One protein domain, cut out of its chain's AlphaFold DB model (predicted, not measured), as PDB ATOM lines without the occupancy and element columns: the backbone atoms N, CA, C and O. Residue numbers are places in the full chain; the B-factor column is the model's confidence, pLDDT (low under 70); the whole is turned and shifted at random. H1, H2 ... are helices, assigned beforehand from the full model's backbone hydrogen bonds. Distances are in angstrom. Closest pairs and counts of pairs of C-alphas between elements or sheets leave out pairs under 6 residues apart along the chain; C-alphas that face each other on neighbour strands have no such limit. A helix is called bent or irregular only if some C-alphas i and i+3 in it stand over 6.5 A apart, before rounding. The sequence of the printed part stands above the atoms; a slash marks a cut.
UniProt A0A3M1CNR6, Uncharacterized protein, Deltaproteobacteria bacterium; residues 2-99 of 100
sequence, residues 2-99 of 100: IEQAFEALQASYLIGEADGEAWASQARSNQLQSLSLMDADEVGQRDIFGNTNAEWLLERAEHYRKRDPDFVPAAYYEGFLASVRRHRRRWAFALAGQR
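This is residues 2 to 99 of the 100 residues of an uncharacterized protein of Deltaproteobacteria bacterium (UniProt A0A3M1CNR6). Two long helices, H4 and H1, cross at a slant and run the same way, and two short helices, H2 and H3, pack on different parts of H4. The last residues, 92 to 99, of which 92 to 97 belong to H4, stick out from this body, which without them spans 38 by 32 by 20 A. The printed part has 98 residues with four named helices, in the order H1, H2, H3, H4 along the chain, and no named strand, and its class is all helix. It is compact, with a radius of gyration of the C-alphas of 14.6 A, and its C-alphas span 49 by 34 by 21 A along their three main axes.

Begin with the longest helix, H4, residues 73 to 97: find C-alpha 73 at (143.715, 84.452, 142.525), and from there the helix runs 36.6 A to C-alpha 97 at (125.730, 94.636, 112.343). Then go back to the first printed residue, Ile 2, with its C-alpha at (131.419, 83.062, 155.471); here H1 begins, and it holds residues 2 to 24 over 32.5 A. A little further along the chain you find H2, residues 29 to 37, which is 12.7 A from first to last C-alpha. H3 holds residues 55 to 65 and is 15.4 A long; look for its first C-alpha at (151.987, 83.607, 132.561). None of the four helices is bent or irregular.

Start at the hub, H4, which touches the three other helices. Look first at H1 and H4, which touch with 46 pairs of C-alphas within 8 A; the closest are the C-alphas of Gly 16 and Phe 80, 4.2 A apart. These two stand at a steep tilt of 41 degrees and run the same way. Next compare Ser 36 with Arg 85, whose C-alphas are the closest of H2 and H4, at 4.8 A. H4 touches H2 with its residues 81 to 88 alone, at a steep tilt of 52 degrees, and the two run opposite ways. At residues 73 to 77 of H4, which alone touch H3, the closest C-alphas of the two helices are those of Ala 61 and Pro 73, 5.8 A apart. H3 and H4 stand at a steep tilt of 50 degrees and run opposite ways. The helix packing is mostly crossed, with none of these three touching pairs at a shallow tilt. H1 and H2 are close but not clearly touching, the closest C-alphas being those of Ala 24 and Leu 32 at 6.7 A, with a shallow tilt of 23 degrees, opposite ways. H1 and H3 are near each other, with 10 pairs of C-alphas within 10 A, while H2 and H3 are apart. Along the backbones of H1, H3 and H4 each O i to N i+4 pair is within hydrogen-bond range; in H2 it is 4 of 5.

The two C-alphas farthest apart are those of Ile 2 and Arg 99, 49.4 A. Without residues 92 to 99, which stand free, the body has 90 residues and spans 38 by 32 by 20 A. The printed part has no cut. Between helices, look for a tight link of 4 residues from H1 to H2, a short link of 7 from H3 to H4, and a long link of 17 from H2 to H3. That long link, residues 38 to 54, has no named element, and its C-alphas lie 8 to 22 A from the mean of the C-alphas. The mean pLDDT of the printed part is 93.7, and in this model one printed residue, 99, is under 70.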
ATOM      1  N   ILE A   2     131.934  83.226 156.850       81.81
ATOM      2  CA  ILE A   2     131.419  83.062 155.471       81.81
ATOM      3  C   ILE A   2     131.327  84.403 154.721       81.81
ATOM      4  O   ILE A   2     131.757  84.483 153.579       81.81
ATOM      5  N   GLU A   3     130.835  85.462 155.372       84.75
ATOM      6  CA  GLU A   3     130.684  86.793 154.752       84.75
ATOM      7  C   GLU A   3     132.026  87.395 154.318       84.75
ATOM      8  O   GLU A   3     132.167  87.795 153.172       84.75
ATOM      9  N   GLN A   4     133.045  87.345 155.177       83.81
ATOM     10  CA  GLN A   4     134.392  87.834 154.850       83.81
ATOM     11  C   GLN A   4     135.027  87.066 153.682       83.81
ATOM     12  O   GLN A   4     135.630  87.667 152.800       83.81
ATOM     13  N   ALA A   5     134.862  85.739 153.639       84.94
ATOM     14  CA  ALA A   5     135.360  84.937 152.521       84.94
ATOM     15  C   ALA A   5     134.632  85.279 151.209       84.94
ATOM     16  O   ALA A   5     135.250  85.327 150.147       84.94
ATOM     17  N   PHE A   6     133.325  85.543 151.279       92.31
ATOM     18  CA  PHE A   6     132.538  85.985 150.133       92.31
ATOM     19  C   PHE A   6     132.961  87.377 149.642       92.31
ATOM     20  O   PHE A   6     133.149  87.567 148.442       92.31
ATOM     21  N   GLU A   7     133.168  88.327 150.553       94.12
ATOM     22  CA  GLU A   7     133.646  89.675 150.227       94.12
ATOM     23  C   GLU A   7     135.024  89.639 149.558       94.12
ATOM     24  O   GLU A   7     135.222  90.292 148.534       94.12
ATOM     25  N   ALA A   8     135.949  88.822 150.068       93.38
ATOM     26  CA  ALA A   8     137.280  88.644 149.488       93.38
ATOM     27  C   ALA A   8     137.230  88.058 148.063       93.38
ATOM     28  O   ALA A   8     137.916  88.541 147.152       93.38
ATOM     29  N   LEU A   9     136.372  87.053 147.841       95.81
ATOM     30  CA  LEU A   9     136.113  86.488 146.513       95.81
ATOM     31  C   LEU A   9     135.558  87.548 145.559       95.81
ATOM     32  O   LEU A   9     136.075  87.716 144.452       95.81
ATOM     33  N   GLN A  10     134.536  88.288 145.991       97.50
ATOM     34  CA  GLN A  10     133.898  89.318 145.176       97.50
ATOM     35  C   GLN A  10     134.870  90.456 144.841       97.50
ATOM     36  O   GLN A  10     134.939  90.877 143.687       97.50
ATOM     37  N   ALA A  11     135.646  90.933 145.814       97.38
ATOM     38  CA  ALA A  11     136.647  91.972 145.602       97.38
ATOM     39  C   ALA A  11     137.703  91.527 144.578       97.38
ATOM     40  O   ALA A  11     137.976  92.248 143.617       97.38
ATOM     41  N   SER A  12     138.232  90.310 144.729       98.38
ATOM     42  CA  SER A  12     139.223  89.740 143.808       98.38
ATOM     43  C   SER A  12     138.666  89.603 142.386       98.38
ATOM     44  O   SER A  12     139.335  89.979 141.422       98.38
ATOM     45  N   TYR A  13     137.416  89.144 142.255       98.56
ATOM     46  CA  TYR A  13     136.710  89.061 140.975       98.56
ATOM     47  C   TYR A  13     136.564  90.429 140.302       98.56
ATOM     48  O   TYR A  13     136.911  90.577 139.131       98.56
ATOM     49  N   LEU A  14     136.115  91.447 141.041       98.38
ATOM     50  CA  LEU A  14     135.923  92.801 140.511       98.38
ATOM     51  C   LEU A  14     137.240  93.447 140.060       98.38
ATOM     52  O   LEU A  14     137.266  94.129 139.035       98.38
ATOM     53  N   ILE A  15     138.345  93.202 140.777       98.31
ATOM     54  CA  ILE A  15     139.687  93.617 140.335       98.31
ATOM     55  C   ILE A  15     140.021  92.952 138.996       98.31
ATOM     56  O   ILE A  15     140.450  93.630 138.060       98.31
ATOM     57  N   GLY A  16     139.772  91.644 138.890       98.50
ATOM     58  CA  GLY A  16     139.957  90.885 137.657       98.50
ATOM     59  C   GLY A  16     139.158  91.462 136.496       98.50
ATOM     60  O   GLY A  16     139.711  91.693 135.422       98.50
ATOM     61  N   GLU A  17     137.875  91.760 136.705       98.62
ATOM     62  CA  GLU A  17     137.020  92.350 135.671       98.62
ATOM     63  C   GLU A  17     137.537  93.700 135.167       98.62
ATOM     64  O   GLU A  17     137.524  93.946 133.954       98.62
ATOM     65  N   ALA A  18     137.987  94.560 136.086       98.38
ATOM     66  CA  ALA A  18     138.510  95.882 135.769       98.38
ATOM     67  C   ALA A  18     139.809  95.800 134.951       98.38
ATOM     68  O   ALA A  18     139.917  96.436 133.900       98.38
ATOM     69  N   ASP A  19     140.761  94.967 135.383       98.31
ATOM     70  CA  ASP A  19     142.000  94.717 134.641       98.31
ATOM     71  C   ASP A  19     141.716  94.065 133.278       98.31
ATOM     72  O   ASP A  19     142.338  94.422 132.273       98.31
ATOM     73  N   GLY A  20     140.742  93.153 133.225       98.12
ATOM     74  CA  GLY A  20     140.295  92.490 132.005       98.12
ATOM     75  C   GLY A  20     139.722  93.461 130.980       98.12
ATOM     76  O   GLY A  20     140.088  93.381 129.810       98.12
ATOM     77  N   GLU A  21     138.881  94.411 131.399       97.88
ATOM     78  CA  GLU A  21     138.333  95.439 130.496       97.88
ATOM     79  C   GLU A  21     139.452  96.363 129.993       97.88
ATOM     80  O   GLU A  21     139.553  96.624 128.790       97.88
ATOM     81  N   ALA A  22     140.334  96.813 130.895       97.56
ATOM     82  CA  ALA A  22     141.457  97.682 130.550       97.56
ATOM     83  C   ALA A  22     142.392  97.017 129.530       97.56
ATOM     84  O   ALA A  22     142.721  97.619 128.506       97.56
ATOM     85  N   TRP A  23     142.769  95.759 129.766       97.44
ATOM     86  CA  TRP A  23     143.580  94.979 128.837       97.44
ATOM     87  C   TRP A  23     142.856  94.741 127.507       97.44
ATOM     88  O   TRP A  23     143.422  94.986 126.439       97.44
ATOM     89  N   ALA A  24     141.591  94.313 127.557       96.75
ATOM     90  CA  ALA A  24     140.812  93.956 126.376       96.75
ATOM     91  C   ALA A  24     140.642  95.135 125.407       96.75
ATOM     92  O   ALA A  24     140.694  94.928 124.196       96.75
ATOM     93  N   SER A  25     140.536  96.363 125.928       93.88
ATOM     94  CA  SER A  25     140.444  97.594 125.128       93.88
ATOM     95  C   SER A  25     141.665  97.868 124.236       93.88
ATOM     96  O   SER A  25     141.562  98.612 123.260       93.88
ATOM     97  N   GLN A  26     142.814  97.263 124.551       95.12
ATOM     98  CA  GLN A  26     144.084  97.430 123.832       95.12
ATOM     99  C   GLN A  26     144.535  96.134 123.141       95.12
ATOM    100  O   GLN A  26     145.508  96.131 122.381       95.12
ATOM    101  N   ALA A  27     143.849  95.022 123.406       94.19
ATOM    102  CA  ALA A  27     144.217  93.708 122.913       94.19
ATOM    103  C   ALA A  27     143.861  93.524 121.433       94.19
ATOM    104  O   ALA A  27     142.846  94.006 120.926       94.19
ATOM    105  N   ARG A  28     144.688  92.751 120.722       93.56
ATOM    106  CA  ARG A  28     144.397  92.342 119.343       93.56
ATOM    107  C   ARG A  28     143.290  91.286 119.321       93.56
ATOM    108  O   ARG A  28     143.125  90.510 120.262       93.56
ATOM    109  N   SER A  29     142.571  91.191 118.201       90.06
ATOM    110  CA  SER A  29     141.439  90.264 118.042       90.06
ATOM    111  C   SER A  29     141.813  88.796 118.277       90.06
ATOM    112  O   SER A  29     141.050  88.062 118.899       90.06
ATOM    113  N   ASN A  30     142.998  88.364 117.842       92.12
ATOM    114  CA  ASN A  30     143.494  87.008 118.076       92.12
ATOM    115  C   ASN A  30     143.823  86.739 119.556       92.12
ATOM    116  O   ASN A  30     143.581  85.637 120.040       92.12
ATOM    117  N   GLN A  31     144.325  87.739 120.285       93.75
ATOM    118  CA  GLN A  31     144.593  87.635 121.723       93.75
ATOM    119  C   GLN A  31     143.282  87.538 122.510       93.75
ATOM    120  O   GLN A  31     143.138  86.652 123.350       93.75
ATOM    121  N   LEU A  32     142.303  88.393 122.185       94.31
ATOM    122  CA  LEU A  32     140.947  88.331 122.741       94.31
ATOM    123  C   LEU A  32     140.293  86.976 122.475       94.31
ATOM    124  O   LEU A  32     139.702  86.383 123.372       94.31
ATOM    125  N   GLN A  33     140.407  86.477 121.243       93.62
ATOM    126  CA  GLN A  33     139.888  85.171 120.857       93.62
ATOM    127  C   GLN A  33     140.515  84.057 121.697       93.62
ATOM    128  O   GLN A  33     139.769  83.271 122.275       93.62
ATOM    129  N   SER A  34     141.847  84.018 121.784       93.38
ATOM    130  CA  SER A  34     142.584  82.997 122.534       93.38
ATOM    131  C   SER A  34     142.173  82.979 124.009       93.38
ATOM    132  O   SER A  34     141.651  81.978 124.490       93.38
ATOM    133  N   LEU A  35     142.273  84.120 124.701       95.62
ATOM    134  CA  LEU A  35     141.934  84.190 126.126       95.62
ATOM    135  C   LEU A  35     140.444  83.984 126.404       95.62
ATOM    136  O   LEU A  35     140.091  83.460 127.447       95.62
ATOM    137  N   SER A  36     139.542  84.358 125.495       95.44
ATOM    138  CA  SER A  36     138.107  84.156 125.740       95.44
ATOM    139  C   SER A  36     137.687  82.684 125.828       95.44
ATOM    140  O   SER A  36     136.603  82.406 126.343       95.44
ATOM    141  N   LEU A  37     138.495  81.779 125.270       95.00
ATOM    142  CA  LEU A  37     138.253  80.337 125.271       95.00
ATOM    143  C   LEU A  37     138.917  79.627 126.452       95.00
ATOM    144  O   LEU A  37     138.586  78.477 126.692       95.00
ATOM    145  N   MET A  38     139.830  80.307 127.145       95.19
ATOM    146  CA  MET A  38     140.550  79.778 128.295       95.19
ATOM    147  C   MET A  38     139.642  79.760 129.524       95.19
ATOM    148  O   MET A  38     138.869  80.706 129.726       95.19
ATOM    149  N   ASP A  39     139.762  78.725 130.343       95.56
ATOM    150  CA  ASP A  39     139.177  78.627 131.676       95.56
ATOM    151  C   ASP A  39     140.160  79.075 132.766       95.56
ATOM    152  O   ASP A  39     141.370  79.179 132.566       95.56
ATOM    153  N   ALA A  40     139.629  79.449 133.930       94.81
ATOM    154  CA  ALA A  40     140.421  80.102 134.974       94.81
ATOM    155  C   ALA A  40     141.503  79.186 135.572       94.81
ATOM    156  O   ALA A  40     142.562  79.665 135.971       94.81
ATOM    157  N   ASP A  41     141.249  77.881 135.617       95.00
ATOM    158  CA  ASP A  41     142.168  76.845 136.093       95.00
ATOM    159  C   ASP A  41     143.277  76.502 135.086       95.00
ATOM    160  O   ASP A  41     144.310  75.948 135.472       95.00
ATOM    161  N   GLU A  42     143.104  76.882 133.816       95.00
ATOM    162  CA  GLU A  42     144.127  76.756 132.776       95.00
ATOM    163  C   GLU A  42     145.200  77.851 132.860       95.00
ATOM    164  O   GLU A  42     146.280  77.701 132.277       95.00
ATOM    165  N   VAL A  43     144.942  78.947 133.583       96.12
ATOM    166  CA  VAL A  43     145.917  80.027 133.787       96.12
ATOM    167  C   VAL A  43     147.123  79.478 134.543       96.12
ATOM    168  O   VAL A  43     147.007  78.937 135.641       96.12
ATOM    169  N   GLY A  44     148.311  79.631 133.959       93.56
ATOM    170  CA  GLY A  44     149.546  79.127 134.543       93.56
ATOM    171  C   GLY A  44     149.855  77.660 134.275       93.56
ATOM    172  O   GLY A  44     150.932  77.195 134.647       93.56
ATOM    173  N   GLN A  45     148.953  76.929 133.621       94.62
ATOM    174  CA  GLN A  45     149.215  75.552 133.216       94.62
ATOM    175  C   GLN A  45     150.111  75.511 131.980       94.62
ATOM    176  O   GLN A  45     150.140  76.445 131.176       94.62
ATOM    177  N   ARG A  46     150.836  74.402 131.816       93.94
ATOM    178  CA  ARG A  46     151.585  74.143 130.585       93.94
ATOM    179  C   ARG A  46     150.645  73.665 129.487       93.94
ATOM    180  O   ARG A  46     149.908  72.702 129.686       93.94
ATOM    181  N   ASP A  47     150.712  74.311 128.330       87.56
ATOM    182  CA  ASP A  47     150.029  73.872 127.120       87.56
ATOM    183  C   ASP A  47     150.695  72.621 126.508       87.56
ATOM    184  O   ASP A  47     151.749  72.149 126.950       87.56
ATOM    185  N   ILE A  48     150.087  72.087 125.444       86.88
ATOM    186  CA  ILE A  48     150.603  70.919 124.707       86.88
ATOM    187  C   ILE A  48     151.974  71.158 124.051       86.88
ATOM    188  O   ILE A  48     152.634  70.204 123.643       86.88
ATOM    189  N   PHE A  49     152.400  72.417 123.935       88.62
ATOM    190  CA  PHE A  49     153.681  72.834 123.372       88.62
ATOM    191  C   PHE A  49     154.723  73.146 124.460       88.62
ATOM    192  O   PHE A  49     155.868  73.461 124.136       88.62
ATOM    193  N   GLY A  50     154.358  73.023 125.741       89.88
ATOM    194  CA  GLY A  50     155.216  73.281 126.893       89.88
ATOM    195  C   GLY A  50     155.279  74.743 127.346       89.88
ATOM    196  O   GLY A  50     156.063  75.038 128.251       89.88
ATOM    197  N   ASN A  51     154.478  75.645 126.772       90.94
ATOM    198  CA  ASN A  51     154.413  77.050 127.181       90.94
ATOM    199  C   ASN A  51     153.432  77.241 128.339       90.94
ATOM    200  O   ASN A  51     152.413  76.560 128.423       90.94
ATOM    201  N   THR A  52     153.708  78.208 129.211       93.75
ATOM    202  CA  THR A  52     152.801  78.576 130.302       93.75
ATOM    203  C   THR A  52     151.669  79.460 129.779       93.75
ATOM    204  O   THR A  52     151.899  80.563 129.273       93.75
ATOM    205  N   ASN A  53     150.430  79.003 129.934       93.88
ATOM    206  CA  ASN A  53     149.240  79.754 129.559       93.88
ATOM    207  C   ASN A  53     149.124  81.046 130.370       93.88
ATOM    208  O   ASN A  53     149.048  81.013 131.597       93.88
ATOM    209  N   ALA A  54     149.072  82.184 129.672       94.44
ATOM    210  CA  ALA A  54     148.851  83.503 130.268       94.44
ATOM    211  C   ALA A  54     149.739  83.790 131.502       94.44
ATOM    212  O   ALA A  54     149.263  84.340 132.489       94.44
ATOM    213  N   GLU A  55     151.032  83.441 131.446       95.69
ATOM    214  CA  GLU A  55     151.987  83.607 132.561       95.69
ATOM    215  C   GLU A  55     151.975  85.016 133.176       95.69
ATOM    216  O   GLU A  55     151.950  85.177 134.392       95.69
ATOM    217  N   TRP A  56     151.872  86.050 132.345       95.38
ATOM    218  CA  TRP A  56     151.770  87.443 132.791       95.38
ATOM    219  C   TRP A  56     150.560  87.707 133.714       95.38
ATOM    220  O   TRP A  56     150.587  88.628 134.531       95.38
ATOM    221  N   LEU A  57     149.486  86.916 133.609       96.50
ATOM    222  CA  LEU A  57     148.315  87.015 134.480       96.50
ATOM    223  C   LEU A  57     148.597  86.395 135.856       96.50
ATOM    224  O   LEU A  57     148.118  86.924 136.864       96.50
ATOM    225  N   LEU A  58     149.429  85.343 135.918       95.69
ATOM    226  CA  LEU A  58     149.957  84.816 137.180       95.69
ATOM    227  C   LEU A  58     150.814  85.862 137.891       95.69
ATOM    228  O   LEU A  58     150.590  86.135 139.066       95.69
ATOM    229  N   GLU A  59     151.766  86.469 137.177       96.06
ATOM    230  CA  GLU A  59     152.663  87.491 137.734       96.06
ATOM    231  C   GLU A  59     151.875  88.664 138.328       96.06
ATOM    232  O   GLU A  59     152.201  89.184 139.400       96.06
ATOM    233  N   ARG A  60     150.788  89.057 137.656       96.62
ATOM    234  CA  ARG A  60     149.912  90.132 138.116       96.62
ATOM    235  C   ARG A  60     149.094  89.746 139.346       96.62
ATOM    236  O   ARG A  60     149.032  90.525 140.295       96.62
ATOM    237  N   ALA A  61     148.521  88.544 139.373       97.00
ATOM    238  CA  ALA A  61     147.835  88.025 140.556       97.00
ATOM    239  C   ALA A  61     148.783  87.897 141.760       97.00
ATOM    240  O   ALA A  61     148.409  88.232 142.883       97.00
ATOM    241  N   GLU A  62     150.033  87.490 141.527       96.81
ATOM    242  CA  GLU A  62     151.058  87.419 142.569       96.81
ATOM    243  C   GLU A  62     151.347  88.792 143.182       96.81
ATOM    244  O   GLU A  62     151.543  88.924 144.392       96.81
ATOM    245  N   HIS A  63     151.350  89.837 142.356       97.06
ATOM    246  CA  HIS A  63     151.532  91.207 142.820       97.06
ATOM    247  C   HIS A  63     150.386  91.687 143.718       97.06
ATOM    248  O   HIS A  63     150.645  92.359 144.718       97.06
ATOM    249  N   TYR A  64     149.139  91.318 143.410       97.38
ATOM    250  CA  TYR A  64     147.996  91.596 144.284       97.38
ATOM    251  C   TYR A  64     148.083  90.815 145.592       97.38
ATOM    252  O   TYR A  64     147.993  91.415 146.660       97.38
ATOM    253  N   ARG A  65     148.385  89.514 145.524       96.00
ATOM    254  CA  ARG A  65     148.523  88.645 146.702       96.00
ATOM    255  C   ARG A  65     149.592  89.120 147.689       96.00
ATOM    256  O   ARG A  65     149.437  88.981 148.895       96.00
ATOM    257  N   LYS A  66     150.686  89.711 147.198       96.50
ATOM    258  CA  LYS A  66     151.728  90.305 148.058       96.50
ATOM    259  C   LYS A  66     151.258  91.547 148.820       96.50
ATOM    260  O   LYS A  66     151.876  91.903 149.819       96.50
ATOM    261  N   ARG A  67     150.231  92.241 148.323       95.38
ATOM    262  CA  ARG A  67     149.686  93.477 148.907       95.38
ATOM    263  C   ARG A  67     148.460  93.222 149.775       95.38
ATOM    264  O   ARG A  67     148.239  93.972 150.717       95.38
ATOM    265  N   ASP A  68     147.697  92.193 149.435       95.50
ATOM    266  CA  ASP A  68     146.458  91.816 150.093       95.50
ATOM    267  C   ASP A  68     146.461  90.297 150.360       95.50
ATOM    268  O   ASP A  68     146.387  89.512 149.408       95.50
ATOM    269  N   PRO A  69     146.590  89.863 151.629       93.31
ATOM    270  CA  PRO A  69     146.612  88.448 151.983       93.31
ATOM    271  C   PRO A  69     145.257  87.751 151.793       93.31
ATOM    272  O   PRO A  69     145.243  86.525 151.680       93.31
ATOM    273  N   ASP A  70     144.152  88.501 151.727       95.06
ATOM    274  CA  ASP A  70     142.810  87.957 151.490       95.06
ATOM    275  C   ASP A  70     142.499  87.826 149.987       95.06
ATOM    276  O   ASP A  70     141.461  87.288 149.598       95.06
ATOM    277  N   PHE A  71     143.409  88.270 149.115       97.69
ATOM    278  CA  PHE A  71     143.255  88.162 147.669       97.69
ATOM    279  C   PHE A  71     143.145  86.702 147.211       97.69
ATOM    280  O   PHE A  71     143.997  85.863 147.518       97.69
ATOM    281  N   VAL A  72     142.129  86.415 146.391       97.56
ATOM    282  CA  VAL A  72     141.845  85.080 145.856       97.56
ATOM    283  C   VAL A  72     142.153  85.036 144.351       97.56
ATOM    284  O   VAL A  72     141.331  85.482 143.544       97.56
ATOM    285  N   PRO A  73     143.296  84.450 143.929       96.88
ATOM    286  CA  PRO A  73     143.715  84.452 142.525       96.88
ATOM    287  C   PRO A  73     142.703  83.825 141.565       96.88
ATOM    288  O   PRO A  73     142.479  84.362 140.486       96.88
ATOM    289  N   ALA A  74     142.050  82.729 141.967       96.31
ATOM    290  CA  ALA A  74     141.064  82.050 141.127       96.31
ATOM    291  C   ALA A  74     139.896  82.979 140.746       96.31
ATOM    292  O   ALA A  74     139.568  83.105 139.568       96.31
ATOM    293  N   ALA A  75     139.342  83.710 141.720       98.00
ATOM    294  CA  ALA A  75     138.271  84.675 141.477       98.00
ATOM    295  C   ALA A  75     138.738  85.832 140.578       98.00
ATOM    296  O   ALA A  75     138.010  86.260 139.683       98.00
ATOM    297  N   TYR A  76     139.974  86.301 140.763       98.56
ATOM    298  CA  TYR A  76     140.579  87.301 139.883       98.56
ATOM    299  C   TYR A  76     140.693  86.814 138.428       98.56
ATOM    300  O   TYR A  76     140.304  87.540 137.511       98.56
ATOM    301  N   TYR A  77     141.162  85.584 138.194       98.44
ATOM    302  CA  TYR A  77     141.236  85.014 136.843       98.44
ATOM    303  C   TYR A  77     139.850  84.896 136.205       98.44
ATOM    304  O   TYR A  77     139.669  85.283 135.050       98.44
ATOM    305  N   GLU A  78     138.853  84.433 136.961       98.31
ATOM    306  CA  GLU A  78     137.469  84.354 136.488       98.31
ATOM    307  C   GLU A  78     136.924  85.720 136.062       98.31
ATOM    308  O   GLU A  78     136.357  85.841 134.972       98.31
ATOM    309  N   GLY A  79     137.124  86.755 136.883       98.44
ATOM    310  CA  GLY A  79     136.705  88.123 136.566       98.44
ATOM    311  C   GLY A  79     137.383  88.650 135.305       98.44
ATOM    312  O   GLY A  79     136.725  89.156 134.390       98.44
ATOM    313  N   PHE A  80     138.696  88.444 135.201       98.62
ATOM    314  CA  PHE A  80     139.474  88.843 134.032       98.62
ATOM    315  C   PHE A  80     138.936  88.199 132.748       98.62
ATOM    316  O   PHE A  80     138.590  88.891 131.783       98.62
ATOM    317  N   LEU A  81     138.798  86.871 132.743       98.31
ATOM    318  CA  LEU A  81     138.338  86.110 131.581       98.31
ATOM    319  C   LEU A  81     136.867  86.403 131.248       98.31
ATOM    320  O   LEU A  81     136.504  86.495 130.071       98.31
ATOM    321  N   ALA A  82     136.008  86.623 132.248       98.31
ATOM    322  CA  ALA A  82     134.622  87.042 132.038       98.31
ATOM    323  C   ALA A  82     134.538  88.387 131.297       98.31
ATOM    324  O   ALA A  82     133.745  88.532 130.355       98.31
ATOM    325  N   SER A  83     135.390  89.343 131.670       98.25
ATOM    326  CA  SER A  83     135.493  90.640 131.002       98.25
ATOM    327  C   SER A  83     135.954  90.502 129.548       98.25
ATOM    328  O   SER A  83     135.276  90.971 128.628       98.25
ATOM    329  N   VAL A  84     137.006  89.713 129.304       98.00
ATOM    330  CA  VAL A  84     137.489  89.389 127.950       98.00
ATOM    331  C   VAL A  84     136.387  88.761 127.087       98.00
ATOM    332  O   VAL A  84     136.164  89.178 125.944       98.00
ATOM    333  N   ARG A  85     135.632  87.795 127.628       97.75
ATOM    334  CA  ARG A  85     134.507  87.144 126.931       97.75
ATOM    335  C   ARG A  85     133.394  88.135 126.589       97.75
ATOM    336  O   ARG A  85     132.802  88.048 125.508       97.75
ATOM    337  N   ARG A  86     133.079  89.096 127.468       96.31
ATOM    338  CA  ARG A  86     132.132  90.183 127.152       96.31
ATOM    339  C   ARG A  86     132.655  91.069 126.029       96.31
ATOM    340  O   ARG A  86     131.894  91.355 125.104       96.31
ATOM    341  N   HIS A  87     133.928  91.452 126.077       95.44
ATOM    342  CA  HIS A  87     134.515  92.313 125.055       95.44
ATOM    343  C   HIS A  87     134.491  91.646 123.672       95.44
ATOM    344  O   HIS A  87     133.998  92.231 122.705       95.44
ATOM    345  N   ARG A  88     134.869  90.364 123.597       94.19
ATOM    346  CA  ARG A  88     134.759  89.562 122.370       94.19
ATOM    347  C   ARG A  88     133.326  89.504 121.836       94.19
ATOM    348  O   ARG A  88     133.126  89.668 120.635       94.19
ATOM    349  N   ARG A  89     132.327  89.292 122.704       94.00
ATOM    350  CA  ARG A  89     130.912  89.286 122.291       94.00
ATOM    351  C   ARG A  89     130.496  90.625 121.686       94.00
ATOM    352  O   ARG A  89     129.907  90.629 120.609       94.00
ATOM    353  N   ARG A  90     130.837  91.752 122.327       90.75
ATOM    354  CA  ARG A  90     130.551  93.099 121.792       90.75
ATOM    355  C   ARG A  90     131.166  93.289 120.404       90.75
ATOM    356  O   ARG A  90     130.483  93.762 119.501       90.75
ATOM    357  N   TRP A  91     132.416  92.868 120.221       87.75
ATOM    358  CA  TRP A  91     133.100  92.968 118.932       87.75
ATOM    359  C   TRP A  91     132.443  92.100 117.848       87.75
ATOM    360  O   TRP A  91     132.196  92.576 116.741       87.75
ATOM    361  N   ALA A  92     132.075  90.858 118.179       86.56
ATOM    362  CA  ALA A  92     131.378  89.961 117.258       86.56
ATOM    363  C   ALA A  92     130.021  90.531 116.800       86.56
ATOM    364  O   ALA A  92     129.711  90.489 115.610       86.56
ATOM    365  N   PHE A  93     129.240  91.112 117.719       88.31
ATOM    366  CA  PHE A  93     127.976  91.770 117.374       88.31
ATOM    367  C   PHE A  93     128.177  93.019 116.511       88.31
ATOM    368  O   PHE A  93     127.449  93.200 115.538       88.31
ATOM    369  N   ALA A  94     129.179  93.850 116.816       85.75
ATOM    370  CA  ALA A  94     129.488  95.033 116.014       85.75
ATOM    371  C   ALA A  94     129.858  94.667 114.565       85.75
ATOM    372  O   ALA A  94     129.383  95.302 113.627       85.75
ATOM    373  N   LEU A  95     130.646  93.605 114.368       83.88
ATOM    374  CA  LEU A  95     130.993  93.105 113.034       83.88
ATOM    375  C   LEU A  95     129.794  92.511 112.286       83.88
ATOM    376  O   LEU A  95     129.700  92.656 111.070       83.88
ATOM    377  N   ALA A  96     128.881  91.836 112.990       79.62
ATOM    378  CA  ALA A  96     127.666  91.299 112.384       79.62
ATOM    379  C   ALA A  96     126.726  92.419 111.907       79.62
ATOM    380  O   ALA A  96     126.217  92.341 110.794       79.62
ATOM    381  N   GLY A  97     126.558  93.480 112.703       74.62
ATOM    382  CA  GLY A  97     125.730  94.636 112.343       74.62
ATOM    383  C   GLY A  97     126.286  95.492 111.199       74.62
ATOM    384  O   GLY A  97     125.539  96.235 110.584       74.62
ATOM    385  N   GLN A  98     127.578  95.382 110.874       75.31
ATOM    386  CA  GLN A  98     128.166  96.023 109.685       75.31
ATOM    387  C   GLN A  98     127.908  95.244 108.385       75.31
ATOM    388  O   GLN A  98     128.188  95.750 107.301       75.31
ATOM    389  N   ARG A  99     127.439  93.992 108.484       61.38
ATOM    390  CA  ARG A  99     127.161  93.113 107.337       61.38
ATOM    391  C   ARG A  99     125.689  93.113 106.910       61.38
ATOM    392  O   ARG A  99     125.377  92.482 105.902       61.38
TER     393      ARG A  99